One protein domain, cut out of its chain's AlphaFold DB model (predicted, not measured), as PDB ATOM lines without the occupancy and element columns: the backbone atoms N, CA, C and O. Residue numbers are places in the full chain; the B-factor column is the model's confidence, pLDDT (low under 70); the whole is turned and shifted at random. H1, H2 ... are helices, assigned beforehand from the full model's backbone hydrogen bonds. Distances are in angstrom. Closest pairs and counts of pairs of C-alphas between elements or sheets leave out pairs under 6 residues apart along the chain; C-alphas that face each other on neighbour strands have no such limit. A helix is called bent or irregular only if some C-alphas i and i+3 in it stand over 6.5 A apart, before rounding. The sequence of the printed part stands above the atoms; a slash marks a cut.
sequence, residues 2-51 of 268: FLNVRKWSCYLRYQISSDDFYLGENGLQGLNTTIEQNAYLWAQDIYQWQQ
ATOM      1  N   PHE A   2     -79.908 143.919 -35.434       23.62
ATOM      2  CA  PHE A   2     -79.470 143.253 -34.207       23.62
ATOM      3  C   PHE A   2     -80.586 143.312 -33.158       23.62
ATOM      4  O   PHE A   2     -81.100 144.390 -32.854       23.62
ATOM      5  N   LEU A   3     -80.969 142.151 -32.623       24.17
ATOM      6  CA  LEU A   3     -81.809 142.041 -31.435       24.17
ATOM      7  C   LEU A   3     -81.085 142.760 -30.295       24.17
ATOM      8  O   LEU A   3     -80.120 142.261 -29.727       24.17
ATOM      9  N   ASN A   4     -81.511 143.990 -30.030       24.61
ATOM     10  CA  ASN A   4     -80.931 144.851 -29.018       24.61
ATOM     11  C   ASN A   4     -81.199 144.216 -27.642       24.61
ATOM     12  O   ASN A   4     -82.315 144.293 -27.121       24.61
ATOM     13  N   VAL A   5     -80.176 143.568 -27.075       27.03
ATOM     14  CA  VAL A   5     -80.186 142.881 -25.766       27.03
ATOM     15  C   VAL A   5     -80.688 143.805 -24.639       27.03
ATOM     16  O   VAL A   5     -81.227 143.348 -23.636       27.03
ATOM     17  N   ARG A   6     -80.674 145.128 -24.863       30.73
ATOM     18  CA  ARG A   6     -81.234 146.168 -23.980       30.73
ATOM     19  C   ARG A   6     -82.739 146.069 -23.705       30.73
ATOM     20  O   ARG A   6     -83.222 146.752 -22.797       30.73
ATOM     21  N   LYS A   7     -83.505 145.276 -24.468       33.66
ATOM     22  CA  LYS A   7     -84.934 145.035 -24.173       33.66
ATOM     23  C   LYS A   7     -85.157 144.095 -22.981       33.66
ATOM     24  O   LYS A   7     -86.249 144.110 -22.428       33.66
ATOM     25  N   TRP A   8     -84.132 143.366 -22.538       35.41
ATOM     26  CA  TRP A   8     -84.219 142.363 -21.468       35.41
ATOM     27  C   TRP A   8     -83.452 142.773 -20.205       35.41
ATOM     28  O   TRP A   8     -82.852 141.936 -19.538       35.41
ATOM     29  N   SER A   9     -83.456 144.070 -19.884       51.84
ATOM     30  CA  SER A   9     -82.661 144.643 -18.789       51.84
ATOM     31  C   SER A   9     -82.914 143.978 -17.427       51.84
ATOM     32  O   SER A   9     -81.973 143.852 -16.652       51.84
ATOM     33  N   CYS A  10     -84.132 143.497 -17.156       56.06
ATOM     34  CA  CYS A  10     -84.437 142.753 -15.933       56.06
ATOM     35  C   CYS A  10     -83.829 141.339 -15.917       56.06
ATOM     36  O   CYS A  10     -83.333 140.894 -14.888       56.06
ATOM     37  N   TYR A  11     -83.823 140.633 -17.052       60.25
ATOM     38  CA  TYR A  11     -83.319 139.259 -17.128       60.25
ATOM     39  C   TYR A  11     -81.800 139.202 -17.014       60.25
ATOM     40  O   TYR A  11     -81.279 138.300 -16.367       60.25
ATOM     41  N   LEU A  12     -81.097 140.175 -17.606       65.12
ATOM     42  CA  LEU A  12     -79.646 140.263 -17.457       65.12
ATOM     43  C   LEU A  12     -79.263 140.504 -15.993       65.12
ATOM     44  O   LEU A  12     -78.341 139.868 -15.505       65.12
ATOM     45  N   ARG A  13     -80.009 141.352 -15.273       69.25
ATOM     46  CA  ARG A  13     -79.796 141.580 -13.834       69.25
ATOM     47  C   ARG A  13     -80.112 140.362 -12.967       69.25
ATOM     48  O   ARG A  13     -79.458 140.188 -11.954       69.25
ATOM     49  N   TYR A  14     -81.068 139.517 -13.358       72.69
ATOM     50  CA  TYR A  14     -81.344 138.271 -12.635       72.69
ATOM     51  C   TYR A  14     -80.205 137.256 -12.778       72.69
ATOM     52  O   TYR A  14     -79.823 136.623 -11.800       72.69
ATOM     53  N   GLN A  15     -79.647 137.127 -13.988       79.31
ATOM     54  CA  GLN A  15     -78.437 136.329 -14.201       79.31
ATOM     55  C   GLN A  15     -77.283 136.944 -13.412       79.31
ATOM     56  O   GLN A  15     -76.686 136.253 -12.612       79.31
ATOM     57  N   ILE A  16     -77.101 138.265 -13.549       83.56
ATOM     58  CA  ILE A  16     -76.421 139.195 -12.629       83.56
ATOM     59  C   ILE A  16     -76.118 138.645 -11.226       83.56
ATOM     60  O   ILE A  16     -74.997 138.483 -10.762       83.56
ATOM     61  N   SER A  17     -77.232 138.397 -10.550       83.31
ATOM     62  CA  SER A  17     -77.329 138.053  -9.145       83.31
ATOM     63  C   SER A  17     -77.337 136.549  -8.863       83.31
ATOM     64  O   SER A  17     -77.520 136.184  -7.702       83.31
ATOM     65  N   SER A  18     -77.227 135.678  -9.871       85.81
ATOM     66  CA  SER A  18     -77.194 134.228  -9.657       85.81
ATOM     67  C   SER A  18     -75.808 133.746  -9.226       85.81
ATOM     68  O   SER A  18     -74.815 134.466  -9.301       85.81
ATOM     69  N   ASP A  19     -75.748 132.505  -8.755       87.81
ATOM     70  CA  ASP A  19     -74.524 131.803  -8.370       87.81
ATOM     71  C   ASP A  19     -73.810 131.129  -9.561       87.81
ATOM     72  O   ASP A  19     -72.819 130.424  -9.373       87.81
ATOM     73  N   ASP A  20     -74.271 131.361 -10.797       88.69
ATOM     74  CA  ASP A  20     -73.742 130.706 -12.003       88.69
ATOM     75  C   ASP A  20     -72.375 131.247 -12.453       88.69
ATOM     76  O   ASP A  20     -71.662 130.581 -13.212       88.69
ATOM     77  N   PHE A  21     -71.998 132.462 -12.047       84.75
ATOM     78  CA  PHE A  21     -70.727 133.062 -12.446       84.75
ATOM     79  C   PHE A  21     -70.074 133.874 -11.336       84.75
ATOM     80  O   PHE A  21     -70.716 134.425 -10.449       84.75
ATOM     81  N   TYR A  22     -68.752 133.980 -11.444       88.31
ATOM     82  CA  TYR A  22     -67.913 134.757 -10.548       88.31
ATOM     83  C   TYR A  22     -67.189 135.851 -11.335       88.31
ATOM     84  O   TYR A  22     -66.431 135.570 -12.266       88.31
ATOM     85  N   LEU A  23     -67.420 137.106 -10.955       87.88
ATOM     86  CA  LEU A  23     -66.717 138.279 -11.459       87.88
ATOM     87  C   LEU A  23     -65.628 138.688 -10.463       87.88
ATOM     88  O   LEU A  23     -65.913 139.014  -9.313       87.88
ATOM     89  N   GLY A  24     -64.374 138.706 -10.924       88.94
ATOM     90  CA  GLY A  24     -63.290 139.386 -10.210       88.94
ATOM     91  C   GLY A  24     -63.435 140.911 -10.286       88.94
ATOM     92  O   GLY A  24     -64.255 141.422 -11.050       88.94
ATOM     93  N   GLU A  25     -62.602 141.649  -9.552       87.62
ATOM     94  CA  GLU A  25     -62.687 143.118  -9.439       87.62
ATOM     95  C   GLU A  25     -62.725 143.832 -10.800       87.62
ATOM     96  O   GLU A  25     -63.586 144.677 -11.036       87.62
ATOM     97  N   ASN A  26     -61.865 143.420 -11.737       89.50
ATOM     98  CA  ASN A  26     -61.837 143.974 -13.095       89.50
ATOM     99  C   ASN A  26     -63.142 143.709 -13.869       89.50
ATOM    100  O   ASN A  26     -63.580 144.546 -14.653       89.50
ATOM    101  N   GLY A  27     -63.769 142.547 -13.656       88.25
ATOM    102  CA  GLY A  27     -65.043 142.195 -14.287       88.25
ATOM    103  C   GLY A  27     -66.205 142.996 -13.708       88.25
ATOM    104  O   GLY A  27     -67.052 143.475 -14.458       88.25
ATOM    105  N   LEU A  28     -66.202 143.203 -12.389       86.88
ATOM    106  CA  LEU A  28     -67.196 144.014 -11.693       86.88
ATOM    107  C   LEU A  28     -67.119 145.489 -12.115       86.88
ATOM    108  O   LEU A  28     -68.139 146.085 -12.453       86.88
ATOM    109  N   GLN A  29     -65.913 146.062 -12.167       86.44
ATOM    110  CA  GLN A  29     -65.695 147.428 -12.662       86.44
ATOM    111  C   GLN A  29     -66.014 147.572 -14.157       86.44
ATOM    112  O   GLN A  29     -66.365 148.660 -14.610       86.44
ATOM    113  N   GLY A  30     -65.927 146.477 -14.918       86.69
ATOM    114  CA  GLY A  30     -66.315 146.416 -16.325       86.69
ATOM    115  C   GLY A  30     -67.827 146.386 -16.575       86.69
ATOM    116  O   GLY A  30     -68.243 146.508 -17.729       86.69
ATOM    117  N   LEU A  31     -68.664 146.234 -15.538       85.38
ATOM    118  CA  LEU A  31     -70.117 146.340 -15.687       85.38
ATOM    119  C   LEU A  31     -70.512 147.788 -15.990       85.38
ATOM    120  O   LEU A  31     -70.069 148.731 -15.336       85.38
ATOM    121  N   ASN A  32     -71.394 147.954 -16.974       79.38
ATOM    122  CA  ASN A  32     -71.699 149.254 -17.571       79.38
ATOM    123  C   ASN A  32     -72.564 150.153 -16.679       79.38
ATOM    124  O   ASN A  32     -72.649 151.356 -16.931       79.38
ATOM    125  N   THR A  33     -73.267 149.588 -15.694       83.44
ATOM    126  CA  THR A  33     -74.177 150.347 -14.831       83.44
ATOM    127  C   THR A  33     -73.964 150.036 -13.356       83.44
ATOM    128  O   THR A  33     -73.739 148.890 -12.971       83.44
ATOM    129  N   THR A  34     -74.128 151.051 -12.507       85.81
ATOM    130  CA  THR A  34     -74.096 150.893 -11.043       85.81
ATOM    131  C   THR A  34     -75.161 149.907 -10.563       85.81
ATOM    132  O   THR A  34     -74.921 149.145  -9.640       85.81
ATOM    133  N   ILE A  35     -76.315 149.853 -11.241       85.56
ATOM    134  CA  ILE A  35     -77.393 148.902 -10.935       85.56
ATOM    135  C   ILE A  35     -76.924 147.453 -11.139       85.56
ATOM    136  O   ILE A  35     -77.241 146.596 -10.324       85.56
ATOM    137  N   GLU A  36     -76.170 147.155 -12.203       86.19
ATOM    138  CA  GLU A  36     -75.622 145.807 -12.439       86.19
ATOM    139  C   GLU A  36     -74.563 145.434 -11.396       86.19
ATOM    140  O   GLU A  36     -74.564 144.306 -10.908       86.19
ATOM    141  N   GLN A  37     -73.710 146.384 -11.001       88.19
ATOM    142  CA  GLN A  37     -72.725 146.180  -9.931       88.19
ATOM    143  C   GLN A  37     -73.413 145.903  -8.590       88.19
ATOM    144  O   GLN A  37     -73.094 144.929  -7.912       88.19
ATOM    145  N   ASN A  38     -74.414 146.712  -8.242       89.00
ATOM    146  CA  ASN A  38     -75.200 146.540  -7.025       89.00
ATOM    147  C   ASN A  38     -75.995 145.230  -7.032       89.00
ATOM    148  O   ASN A  38     -76.118 144.587  -5.993       89.00
ATOM    149  N   ALA A  39     -76.521 144.830  -8.194       87.81
ATOM    150  CA  ALA A  39     -77.221 143.561  -8.360       87.81
ATOM    151  C   ALA A  39     -76.279 142.361  -8.201       87.81
ATOM    152  O   ALA A  39     -76.701 141.372  -7.619       87.81
ATOM    153  N   TYR A  40     -75.023 142.442  -8.659       87.94
ATOM    154  CA  TYR A  40     -74.014 141.398  -8.422       87.94
ATOM    155  C   TYR A  40     -73.622 141.304  -6.941       87.94
ATOM    156  O   TYR A  40     -73.543 140.218  -6.380       87.94
ATOM    157  N   LEU A  41     -73.413 142.452  -6.289       89.50
ATOM    158  CA  LEU A  41     -73.012 142.536  -4.878       89.50
ATOM    159  C   LEU A  41     -74.160 142.296  -3.884       89.50
ATOM    160  O   LEU A  41     -73.937 142.368  -2.677       89.50
ATOM    161  N   TRP A  42     -75.380 142.070  -4.378       87.69
ATOM    162  CA  TRP A  42     -76.602 141.944  -3.574       87.69
ATOM    163  C   TRP A  42     -76.787 143.125  -2.608       87.69
ATOM    164  O   TRP A  42     -77.163 142.961  -1.446       87.69
ATOM    165  N   ALA A  43     -76.500 144.338  -3.087       88.88
ATOM    166  CA  ALA A  43     -76.643 145.547  -2.288       88.88
ATOM    167  C   ALA A  43     -78.110 145.759  -1.877       88.88
ATOM    168  O   ALA A  43     -79.029 145.517  -2.659       88.88
ATOM    169  N   GLN A  44     -78.330 146.272  -0.662       86.69
ATOM    170  CA  GLN A  44     -79.678 146.503  -0.131       86.69
ATOM    171  C   GLN A  44     -80.493 147.485  -0.990       86.69
ATOM    172  O   GLN A  44     -81.692 147.290  -1.183       86.69
ATOM    173  N   ASP A  45     -79.844 148.526  -1.519       86.81
ATOM    174  CA  ASP A  45     -80.425 149.427  -2.513       86.81
ATOM    175  C   ASP A  45     -79.736 149.225  -3.865       86.81
ATOM    176  O   ASP A  45     -78.652 149.751  -4.132       86.81
ATOM    177  N   ILE A  46     -80.391 148.447  -4.725       86.00
ATOM    178  CA  ILE A  46     -79.903 148.144  -6.071       86.00
ATOM    179  C   ILE A  46     -79.963 149.383  -6.976       86.00
ATOM    180  O   ILE A  46     -79.097 149.566  -7.836       86.00
ATOM    181  N   TYR A  47     -80.970 150.242  -6.796       84.50
ATOM    182  CA  TYR A  47     -81.298 151.299  -7.752       84.50
ATOM    183  C   TYR A  47     -80.699 152.660  -7.389       84.50
ATOM    184  O   TYR A  47     -80.542 153.473  -8.294       84.50
ATOM    185  N   GLN A  48     -80.339 152.922  -6.127       85.81
ATOM    186  CA  GLN A  48     -79.652 154.148  -5.682       85.81
ATOM    187  C   GLN A  48     -80.283 155.437  -6.238       85.81
ATOM    188  O   GLN A  48     -79.608 156.274  -6.839       85.81
ATOM    189  N   TRP A  49     -81.604 155.578  -6.088       81.00
ATOM    190  CA  TRP A  49     -82.396 156.717  -6.598       81.00
ATOM    191  C   TRP A  49     -82.425 156.882  -8.127       81.00
ATOM    192  O   TRP A  49     -82.987 157.854  -8.638       81.00
ATOM    193  N   GLN A  50     -81.864 155.936  -8.882       84.75
ATOM    194  CA  GLN A  50     -81.940 155.932 -10.337       84.75
ATOM    195  C   GLN A  50     -83.320 155.482 -10.830       84.75
ATOM    196  O   GLN A  50     -84.109 154.839 -10.136       84.75
ATOM    197  N   GLN A  51     -83.610 155.812 -12.087       83.00
ATOM    198  CA  GLN A  51     -84.849 155.422 -12.753       83.00
ATOM    199  C   GLN A  51     -84.968 153.894 -12.878       83.00
ATOM    200  O   GLN A  51     -84.154 153.235 -13.533       83.00
TER     201      GLN A  51
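Overview. This is residues 2 to 51 of the 268 residues of the protein "SusD-like_3 domain-containing protein" of Cytophagaceae bacterium (UniProt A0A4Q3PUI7). A small helical body has one arm sticking out of it: H3 sits between the last turn of H1 and the short helix H2, while residues 2 to 8, the lead-in and the first part of H1, stand free. Residues 17 to 24 swing in a wide loop from H1 round to H2, and the tail, residues 41 to 51, folds back past H3. The printed part has 50 residues with three named helices, in the order H1, H2, H3, and no named strand; the class is all helix, though under half of the residues, 24 of 50, are in named elements. The whole is compact, with a radius of gyration of the C-alphas of 11.2 A, and its C-alphas span 30 by 26 by 18 A, with the free arm adding to the length.

Along the chain. Begin with the longest helix, H1, residues 5 to 16. Find C-alpha 5, of Val 5, at (-80.186, 142.881, -25.766); from there the helix runs to C-alpha 16, of Ile 16, at (-76.421, 139.195, -12.629), 14.2 A from first to last C-alpha. H1 is irregular: C-alphas 7 and 10 are 8.6 A apart, where about 5 A would be found in a regular helix, and its line is a rough one. Look next at H3, residues 34 to 40, which begins at Thr 34 and ends at Tyr 40, where C-alpha 40 stands at (-74.014, 141.398, -8.422); it measures 9.9 A from first to last C-alpha. Between these two in the chain you will find H2, residues 25 to 29, from Glu 25 to Gln 29. After H3, residues 41 to 51 hold no named helix and no named strand, and they take you to C-alpha 51 at (-84.849, 155.422, -12.753).

Arrangement. Start at the last residues of H1 and look across to H3. The two helices touch, with 7 pairs of C-alphas within 8 A, and H1 does so with residues 13 to 16 alone. Their closest C-alphas are those of Ile 16 and Tyr 40, 5.3 A apart. The lines of H1 and H3 stand at a steep tilt of 42 degrees, and the two run the same way; their centres are 11.4 A apart. From H3 go on to H2, which is close to it but not clearly touching, with 2 pairs of C-alphas within 8 A. The closest C-alphas there are those of Leu 28 and Gln 37, 6.2 A apart, and the centres of H2 and H3 are 11.2 A apart. H1 and H2 are apart, though they follow each other in the chain. In the backbones of H2 and H3, every O i to N i+4 pair is within hydrogen-bond range; in H1, 5 of 8 such pairs are.

Size, cuts and confidence. The two C-alphas farthest apart are those of Phe 2 and Gln 44, at 34.2 A, while the first and last printed C-alphas, of Phe 2 and Gln 51, are 25.2 A apart. The printed part has no cut and runs from residue 2 to residue 51. The link from H2 to H3 is tight, with 4 residues between them, and the link from H1 to H2 is short, with 8. Read the B-factor column for the model's confidence: the mean pLDDT of the printed part is 75.2, and residues 2 to 13 are under 70. Helix by helix, the mean pLDDT is 55 for H1, 88 for H2 and 87 for H3.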